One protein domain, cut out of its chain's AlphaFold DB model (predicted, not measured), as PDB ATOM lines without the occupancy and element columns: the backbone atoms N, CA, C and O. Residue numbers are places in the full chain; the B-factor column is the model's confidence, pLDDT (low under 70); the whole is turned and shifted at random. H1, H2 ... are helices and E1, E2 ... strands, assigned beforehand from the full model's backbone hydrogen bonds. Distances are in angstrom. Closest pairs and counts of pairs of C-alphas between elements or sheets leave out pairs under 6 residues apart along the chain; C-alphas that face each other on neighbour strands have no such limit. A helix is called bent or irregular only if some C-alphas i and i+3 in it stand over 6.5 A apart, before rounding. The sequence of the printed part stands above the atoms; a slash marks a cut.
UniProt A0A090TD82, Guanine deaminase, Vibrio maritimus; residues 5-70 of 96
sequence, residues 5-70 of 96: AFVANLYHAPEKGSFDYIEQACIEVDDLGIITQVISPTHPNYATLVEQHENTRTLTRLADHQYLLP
ATOM      1  N   ALA A   5     136.129 145.315 149.769       97.50
ATOM      2  CA  ALA A   5     135.277 146.490 149.765       97.50
ATOM      3  C   ALA A   5     134.589 146.676 148.415       97.50
ATOM      4  O   ALA A   5     135.157 146.404 147.356       97.50
ATOM      5  N   PHE A   6     133.372 147.202 148.464       97.75
ATOM      6  CA  PHE A   6     132.580 147.577 147.305       97.75
ATOM      7  C   PHE A   6     132.228 149.054 147.410       97.75
ATOM      8  O   PHE A   6     131.735 149.489 148.448       97.75
ATOM      9  N   VAL A   7     132.458 149.822 146.347       98.00
ATOM     10  CA  VAL A   7     131.931 151.187 146.235       98.00
ATOM     11  C   VAL A   7     130.814 151.199 145.207       98.00
ATOM     12  O   VAL A   7     131.026 150.834 144.048       98.00
ATOM     13  N   ALA A   8     129.620 151.576 145.656       97.50
ATOM     14  CA  ALA A   8     128.394 151.471 144.880       97.50
ATOM     15  C   ALA A   8     127.343 152.499 145.300       97.50
ATOM     16  O   ALA A   8     127.280 152.918 146.453       97.50
ATOM     17  N   ASN A   9     126.443 152.819 144.376       97.19
ATOM     18  CA  ASN A   9     125.170 153.450 144.705       97.19
ATOM     19  C   ASN A   9     124.280 152.404 145.394       97.19
ATOM     20  O   ASN A   9     123.874 151.429 144.758       97.19
ATOM     21  N   LEU A  10     124.033 152.567 146.694       96.81
ATOM     22  CA  LEU A  10     123.314 151.597 147.519       96.81
ATOM     23  C   LEU A  10     121.870 152.037 147.732       96.81
ATOM     24  O   LEU A  10     121.611 153.144 148.199       96.81
ATOM     25  N   TYR A  11     120.947 151.124 147.460       96.44
ATOM     26  CA  TYR A  11     119.533 151.271 147.765       96.44
ATOM     27  C   TYR A  11     119.093 150.159 148.713       96.44
ATOM     28  O   TYR A  11     119.367 148.987 148.456       96.44
ATOM     29  N   HIS A  12     118.386 150.490 149.790       95.50
ATOM     30  CA  HIS A  12     117.841 149.485 150.705       95.50
ATOM     31  C   HIS A  12     116.598 149.991 151.443       95.50
ATOM     32  O   HIS A  12     116.270 151.169 151.401       95.50
ATOM     33  N   ALA A  13     115.886 149.083 152.108       95.88
ATOM     34  CA  ALA A  13     114.708 149.396 152.913       95.88
ATOM     35  C   ALA A  13     114.948 148.897 154.349       95.88
ATOM     36  O   ALA A  13     114.639 147.738 154.641       95.88
ATOM     37  N   PRO A  14     115.578 149.704 155.225       92.38
ATOM     38  CA  PRO A  14     115.901 149.273 156.588       92.38
ATOM     39  C   PRO A  14     114.647 149.078 157.445       92.38
ATOM     40  O   PRO A  14     114.631 148.232 158.336       92.38
ATOM     41  N   GLU A  15     113.583 149.825 157.146       94.88
ATOM     42  CA  GLU A  15     112.295 149.722 157.814       94.88
ATOM     43  C   GLU A  15     111.180 149.477 156.799       94.88
ATOM     44  O   GLU A  15     111.262 149.806 155.611       94.88
ATOM     45  N   LYS A  16     110.083 148.885 157.270       92.69
ATOM     46  CA  LYS A  16     108.925 148.632 156.417       92.69
ATOM     47  C   LYS A  16     108.331 149.960 155.940       92.69
ATOM     48  O   LYS A  16     107.785 150.719 156.734       92.69
ATOM     49  N   GLY A  17     108.326 150.159 154.625       93.19
ATOM     50  CA  GLY A  17     107.747 151.346 153.996       93.19
ATOM     51  C   GLY A  17     108.710 152.527 153.885       93.19
ATOM     52  O   GLY A  17     108.295 153.563 153.373       93.19
ATOM     53  N   SER A  18     109.968 152.373 154.315       93.44
ATOM     54  CA  SER A  18     111.040 153.320 154.016       93.44
ATOM     55  C   SER A  18     111.922 152.817 152.875       93.44
ATOM     56  O   SER A  18     111.888 151.642 152.493       93.44
ATOM     57  N   PHE A  19     112.683 153.741 152.302       93.38
ATOM     58  CA  PHE A  19     113.659 153.455 151.269       93.38
ATOM     59  C   PHE A  19     114.793 154.467 151.378       93.38
ATOM     60  O   PHE A  19     114.565 155.671 151.249       93.38
ATOM     61  N   ASP A  20     115.995 153.951 151.585       95.69
ATOM     62  CA  ASP A  20     117.200 154.728 151.810       95.69
ATOM     63  C   ASP A  20     118.130 154.589 150.606       95.69
ATOM     64  O   ASP A  20     118.296 153.509 150.027       95.69
ATOM     65  N   TYR A  21     118.741 155.714 150.242       96.00
ATOM     66  CA  TYR A  21     119.737 155.812 149.187       96.00
ATOM     67  C   TYR A  21     121.035 156.375 149.754       96.00
ATOM     68  O   TYR A  21     121.041 157.454 150.350       96.00
ATOM     69  N   ILE A  22     122.135 155.662 149.525       96.00
ATOM     70  CA  ILE A  22     123.482 156.112 149.865       96.00
ATOM     71  C   ILE A  22     124.309 156.126 148.580       96.00
ATOM     72  O   ILE A  22     124.693 155.084 148.044       96.00
ATOM     73  N   GLU A  23     124.569 157.329 148.078       95.62
ATOM     74  CA  GLU A  23     125.419 157.546 146.911       95.62
ATOM     75  C   GLU A  23     126.866 157.148 147.221       95.62
ATOM     76  O   GLU A  23     127.413 157.555 148.248       95.62
ATOM     77  N   GLN A  24     127.483 156.362 146.330       96.44
ATOM     78  CA  GLN A  24     128.884 155.933 146.440       96.44
ATOM     79  C   GLN A  24     129.257 155.357 147.825       96.44
ATOM     80  O   GLN A  24     130.359 155.584 148.327       96.44
ATOM     81  N   ALA A  25     128.351 154.606 148.453       97.31
ATOM     82  CA  ALA A  25     128.605 153.927 149.717       97.31
ATOM     83  C   ALA A  25     129.802 152.975 149.595       97.31
ATOM     84  O   ALA A  25     129.920 152.264 148.598       97.31
ATOM     85  N   CYS A  26     130.654 152.931 150.619       97.81
ATOM     86  CA  CYS A  26     131.684 151.910 150.766       97.81
ATOM     87  C   CYS A  26     131.162 150.813 151.703       97.81
ATOM     88  O   CYS A  26     130.869 151.084 152.869       97.81
ATOM     89  N   ILE A  27     131.010 149.598 151.176       97.75
ATOM     90  CA  ILE A  27     130.563 148.403 151.894       97.75
ATOM     91  C   ILE A  27     131.758 147.474 152.061       97.75
ATOM     92  O   ILE A  27     132.309 147.018 151.062       97.75
ATOM     93  N   GLU A  28     132.138 147.167 153.295       97.38
ATOM     94  CA  GLU A  28     133.195 146.196 153.578       97.38
ATOM     95  C   GLU A  28     132.593 144.847 153.976       97.38
ATOM     96  O   GLU A  28     131.608 144.780 154.717       97.38
ATOM     97  N   VAL A  29     133.194 143.776 153.466       97.75
ATOM     98  CA  VAL A  29     132.801 142.392 153.705       97.75
ATOM     99  C   VAL A  29     134.028 141.595 154.136       97.75
ATOM    100  O   VAL A  29     135.075 141.651 153.481       97.75
ATOM    101  N   ASP A  30     133.905 140.858 155.236       96.31
ATOM    102  CA  ASP A  30     134.970 139.986 155.729       96.31
ATOM    103  C   ASP A  30     135.090 138.679 154.924       96.31
ATOM    104  O   ASP A  30     134.372 138.428 153.952       96.31
ATOM    105  N   ASP A  31     136.031 137.821 155.317       95.31
ATOM    106  CA  ASP A  31     136.260 136.535 154.659       95.31
ATOM    107  C   ASP A  31     135.188 135.470 154.950       95.31
ATOM    108  O   ASP A  31     135.170 134.428 154.289       95.31
ATOM    109  N   LEU A  32     134.255 135.746 155.865       96.25
ATOM    110  CA  LEU A  32     133.080 134.921 156.149       96.25
ATOM    111  C   LEU A  32     131.830 135.394 155.390       96.25
ATOM    112  O   LEU A  32     130.782 134.750 155.476       96.25
ATOM    113  N   GLY A  33     131.930 136.486 154.626       95.12
ATOM    114  CA  GLY A  33     130.812 137.061 153.883       95.12
ATOM    115  C   GLY A  33     129.910 137.964 154.727       95.12
ATOM    116  O   GLY A  33     128.780 138.241 154.324       95.12
ATOM    117  N   ILE A  34     130.378 138.420 155.890       97.38
ATOM    118  CA  ILE A  34     129.642 139.332 156.766       97.38
ATOM    119  C   ILE A  34     129.971 140.774 156.393       97.38
ATOM    120  O   ILE A  34     131.135 141.142 156.257       97.38
ATOM    121  N   ILE A  35     128.935 141.607 156.264       97.31
ATOM    122  CA  ILE A  35     129.102 143.054 156.108       97.31
ATOM    123  C   ILE A  35     129.587 143.622 157.446       97.31
ATOM    124  O   ILE A  35     128.836 143.629 158.423       97.31
ATOM    125  N   THR A  36     130.830 144.097 157.494       96.94
ATOM    126  CA  THR A  36     131.447 144.661 158.707       96.94
ATOM    127  C   THR A  36     131.131 146.142 158.871       96.94
ATOM    128  O   THR A  36     131.013 146.630 159.994       96.94
ATOM    129  N   GLN A  37     130.972 146.859 157.758       95.56
ATOM    130  CA  GLN A  37     130.645 148.283 157.749       95.56
ATOM    131  C   GLN A  37     130.010 148.727 156.429       95.56
ATOM    132  O   GLN A  37     130.281 148.179 155.361       95.56
ATOM    133  N   VAL A  38     129.191 149.774 156.527       96.75
ATOM    134  CA  VAL A  38     128.643 150.535 155.401       96.75
ATOM    135  C   VAL A  38     128.813 152.011 155.736       96.75
ATOM    136  O   VAL A  38     128.238 152.482 156.716       96.75
ATOM    137  N   ILE A  39     129.609 152.739 154.953       97.19
ATOM    138  CA  ILE A  39     129.877 154.164 155.194       97.19
ATOM    139  C   ILE A  39     129.627 155.015 153.946       97.19
ATOM    140  O   ILE A  39     129.935 154.613 152.824       97.19
ATOM    141  N   SER A  40     129.073 156.211 154.145       96.69
ATOM    142  CA  SER A  40     128.864 157.208 153.090       96.69
ATOM    143  C   SER A  40     130.149 157.993 152.789       96.69
ATOM    144  O   SER A  40     131.027 158.082 153.652       96.69
ATOM    145  N   PRO A  41     130.241 158.666 151.626       96.31
ATOM    146  CA  PRO A  41     131.351 159.569 151.299       96.31
ATOM    147  C   PRO A  41     131.584 160.696 152.314       96.31
ATOM    148  O   PRO A  41     132.687 161.221 152.425       96.31
ATOM    149  N   THR A  42     130.550 161.074 153.069       96.38
ATOM    150  CA  THR A  42     130.627 162.095 154.123       96.38
ATOM    151  C   THR A  42     131.268 161.591 155.419       96.38
ATOM    152  O   THR A  42     131.562 162.393 156.305       96.38
ATOM    153  N   HIS A  43     131.480 160.280 155.559       96.88
ATOM    154  CA  HIS A  43     132.084 159.700 156.748       96.88
ATOM    155  C   HIS A  43     133.585 160.050 156.827       96.88
ATOM    156  O   HIS A  43     134.295 159.875 155.834       96.88
ATOM    157  N   PRO A  44     134.125 160.464 157.994       96.50
ATOM    158  CA  PRO A  44     135.521 160.907 158.118       96.50
ATOM    159  C   PRO A  44     136.562 159.890 157.630       96.50
ATOM    160  O   PRO A  44     137.594 160.268 157.086       96.50
ATOM    161  N   ASN A  45     136.276 158.597 157.795       95.25
ATOM    162  CA  ASN A  45     137.192 157.515 157.418       95.25
ATOM    163  C   ASN A  45     137.015 157.025 155.972       95.25
ATOM    164  O   ASN A  45     137.710 156.096 155.573       95.25
ATOM    165  N   TYR A  46     136.088 157.599 155.197       97.31
ATOM    166  CA  TYR A  46     135.744 157.088 153.868       97.31
ATOM    167  C   TYR A  46     136.950 157.047 152.928       97.31
ATOM    168  O   TYR A  46     137.271 155.993 152.385       97.31
ATOM    169  N   ALA A  47     137.645 158.178 152.775       96.69
ATOM    170  CA  ALA A  47     138.785 158.281 151.868       96.69
ATOM    171  C   ALA A  47     139.901 157.296 152.250       96.69
ATOM    172  O   ALA A  47     140.374 156.552 151.398       96.69
ATOM    173  N   THR A  48     140.243 157.233 153.540       96.38
ATOM    174  CA  THR A  48     141.266 156.322 154.069       96.38
ATOM    175  C   THR A  48     140.918 154.857 153.817       96.38
ATOM    176  O   THR A  48     141.778 154.080 153.412       96.38
ATOM    177  N   LEU A  49     139.658 154.470 154.042       95.19
ATOM    178  CA  LEU A  49     139.210 153.093 153.851       95.19
ATOM    179  C   LEU A  49     139.269 152.691 152.373       95.19
ATOM    180  O   LEU A  49     139.804 151.641 152.025       95.19
ATOM    181  N   VAL A  50     138.743 153.547 151.500       96.88
ATOM    182  CA  VAL A  50     138.753 153.328 150.053       96.88
ATOM    183  C   VAL A  50     140.186 153.217 149.533       96.88
ATOM    184  O   VAL A  50     140.501 152.255 148.839       96.88
ATOM    185  N   GLU A  51     141.069 154.138 149.925       96.94
ATOM    186  CA  GLU A  51     142.484 154.120 149.543       96.94
ATOM    187  C   GLU A  51     143.195 152.850 150.037       96.94
ATOM    188  O   GLU A  51     143.960 152.231 149.294       96.94
ATOM    189  N   GLN A  52     142.918 152.407 151.268       95.94
ATOM    190  CA  GLN A  52     143.463 151.161 151.803       95.94
ATOM    191  C   GLN A  52     143.090 149.966 150.914       95.94
ATOM    192  O   GLN A  52     143.976 149.204 150.523       95.94
ATOM    193  N   HIS A  53     141.810 149.824 150.556       96.38
ATOM    194  CA  HIS A  53     141.337 148.721 149.715       96.38
ATOM    195  C   HIS A  53     141.789 148.826 148.248       96.38
ATOM    196  O   HIS A  53     141.998 147.799 147.595       96.38
ATOM    197  N   GLU A  54     141.981 150.038 147.719       96.06
ATOM    198  CA  GLU A  54     142.597 150.256 146.400       96.06
ATOM    199  C   GLU A  54     144.051 149.781 146.393       96.06
ATOM    200  O   GLU A  54     144.451 149.007 145.518       96.06
ATOM    201  N   ASN A  55     144.821 150.160 147.415       96.06
ATOM    202  CA  ASN A  55     146.225 149.783 147.558       96.06
ATOM    203  C   ASN A  55     146.413 148.271 147.739       96.06
ATOM    204  O   ASN A  55     147.350 147.690 147.185       96.06
ATOM    205  N   THR A  56     145.507 147.607 148.462       95.06
ATOM    206  CA  THR A  56     145.521 146.144 148.625       95.06
ATOM    207  C   THR A  56     144.877 145.395 147.461       95.06
ATOM    208  O   THR A  56     144.891 144.164 147.461       95.06
ATOM    209  N   ARG A  57     144.337 146.102 146.457       95.69
ATOM    210  CA  ARG A  57     143.588 145.535 145.321       95.69
ATOM    211  C   ARG A  57     142.412 144.654 145.754       95.69
ATOM    212  O   ARG A  57     142.120 143.648 145.111       95.69
ATOM    213  N   THR A  58     141.742 145.032 146.840       96.81
ATOM    214  CA  THR A  58     140.517 144.375 147.326       96.81
ATOM    215  C   THR A  58     139.276 145.260 147.200       96.81
ATOM    216  O   THR A  58     138.215 144.893 147.705       96.81
ATOM    217  N   LEU A  59     139.388 146.399 146.504       97.44
ATOM    218  CA  LEU A  59     138.258 147.255 146.151       97.44
ATOM    219  C   LEU A  59     137.635 146.855 144.806       97.44
ATOM    220  O   LEU A  59     138.324 146.772 143.789       97.44
ATOM    221  N   THR A  60     136.311 146.730 144.785       97.56
ATOM    222  CA  THR A  60     135.497 146.688 143.566       97.56
ATOM    223  C   THR A  60     134.646 147.955 143.474       97.56
ATOM    224  O   THR A  60     133.832 148.224 144.353       97.56
ATOM    225  N   ARG A  61     134.798 148.736 142.401       97.31
ATOM    226  CA  ARG A  61     133.918 149.879 142.100       97.31
ATOM    227  C   ARG A  61     132.864 149.473 141.080       97.31
ATOM    228  O   ARG A  61     133.205 148.929 140.031       97.31
ATOM    229  N   LEU A  62     131.603 149.756 141.386       96.62
ATOM    230  CA  LEU A  62     130.511 149.647 140.424       96.62
ATOM    231  C   LEU A  62     130.547 150.846 139.467       96.62
ATOM    232  O   LEU A  62     130.943 151.945 139.854       96.62
ATOM    233  N   ALA A  63     130.145 150.627 138.214       94.12
ATOM    234  CA  ALA A  63     130.017 151.707 137.238       94.12
ATOM    235  C   ALA A  63     128.841 152.637 137.589       94.12
ATOM    236  O   ALA A  63     127.902 152.220 138.260       94.12
ATOM    237  N   ASP A  64     128.833 153.861 137.059       87.50
ATOM    238  CA  ASP A  64     127.835 154.898 137.397       87.50
ATOM    239  C   ASP A  64     126.369 154.471 137.189       87.50
ATOM    240  O   ASP A  64     125.463 154.959 137.860       87.50
ATOM    241  N   HIS A  65     126.126 153.541 136.262       91.50
ATOM    242  CA  HIS A  65     124.801 153.003 135.934       91.50
ATOM    243  C   HIS A  65     124.507 151.651 136.609       91.50
ATOM    244  O   HIS A  65     123.531 150.985 136.267       91.50
ATOM    245  N   GLN A  66     125.360 151.223 137.539       96.25
ATOM    246  CA  GLN A  66     125.177 150.034 138.358       96.25
ATOM    247  C   GLN A  66     124.878 150.449 139.797       96.25
ATOM    248  O   GLN A  66     125.443 151.401 140.334       96.25
ATOM    249  N   TYR A  67     123.985 149.708 140.438       95.88
ATOM    250  CA  TYR A  67     123.573 149.955 141.811       95.88
ATOM    251  C   TYR A  67     123.465 148.642 142.573       95.88
ATOM    252  O   TYR A  67     123.250 147.577 141.987       95.88
ATOM    253  N   LEU A  68     123.627 148.730 143.889       96.50
ATOM    254  CA  LEU A  68     123.539 147.598 144.792       96.50
ATOM    255  C   LEU A  68     122.171 147.587 145.475       96.50
ATOM    256  O   LEU A  68     121.706 148.606 145.989       96.50
ATOM    257  N   LEU A  69     121.552 146.409 145.483       96.38
ATOM    258  CA  LEU A  69     120.330 146.104 146.215       96.38
ATOM    259  C   LEU A  69     120.584 144.887 147.112       96.38
ATOM    260  O   LEU A  69     121.345 143.997 146.714       96.38
ATOM    261  N   PRO A  70     119.923 144.791 148.277       95.38
ATOM    262  CA  PRO A  70     119.824 143.534 148.998       95.38
ATOM    263  C   PRO A  70     119.279 142.427 148.092       95.38
ATOM    264  O   PRO A  70     118.421 142.668 147.238       95.38
TER     265      PRO A  70
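This is residues 5 to 70 of the 96 residues of the protein "Guanine deaminase" of Vibrio maritimus (UniProt A0A090TD82). A strongly twisted four-stranded sheet, with E1 and E2 sharply bent, has one helix, H1, over one face: two layers. The 66 printed residues include E1 E2 E3 H1 E4 in that order; the mixed sheet runs E3 E2 E1 E4, and the class is mixed. The whole is compact, radius of gyration of the C-alphas 12.1 A, spanning 39 by 27 by 24 A.

E1, residues 5 to 12, bends by 81 degrees at residue 9 and forms a hairpin with E2, residues 20 to 29; N 6 and O 27 are 2.8 A apart. E3, residues 35 to 39, is antiparallel to E2, with N 28 and O 37 3.0 A apart. H1, residues 46 to 55, is on the sheet, its height 9.1 A; the closest C-alphas to E1 are Ala 5 and His 53, 6.5 A. Every O i to N i+4 pair in H1 is within hydrogen-bond range. E4, residues 59 to 61, is parallel to E1, with N 60 and O 5 2.8 A apart.

E1 runs 17.7 A from C-alpha 5 at (135.277, 146.490, 149.765), E2 20.0 A, H1 14.2 A; E4 ends at C-alpha 61, (133.918, 149.879, 142.100).

The printed part has no cut and no long link; no printed residue is under 70 in pLDDT.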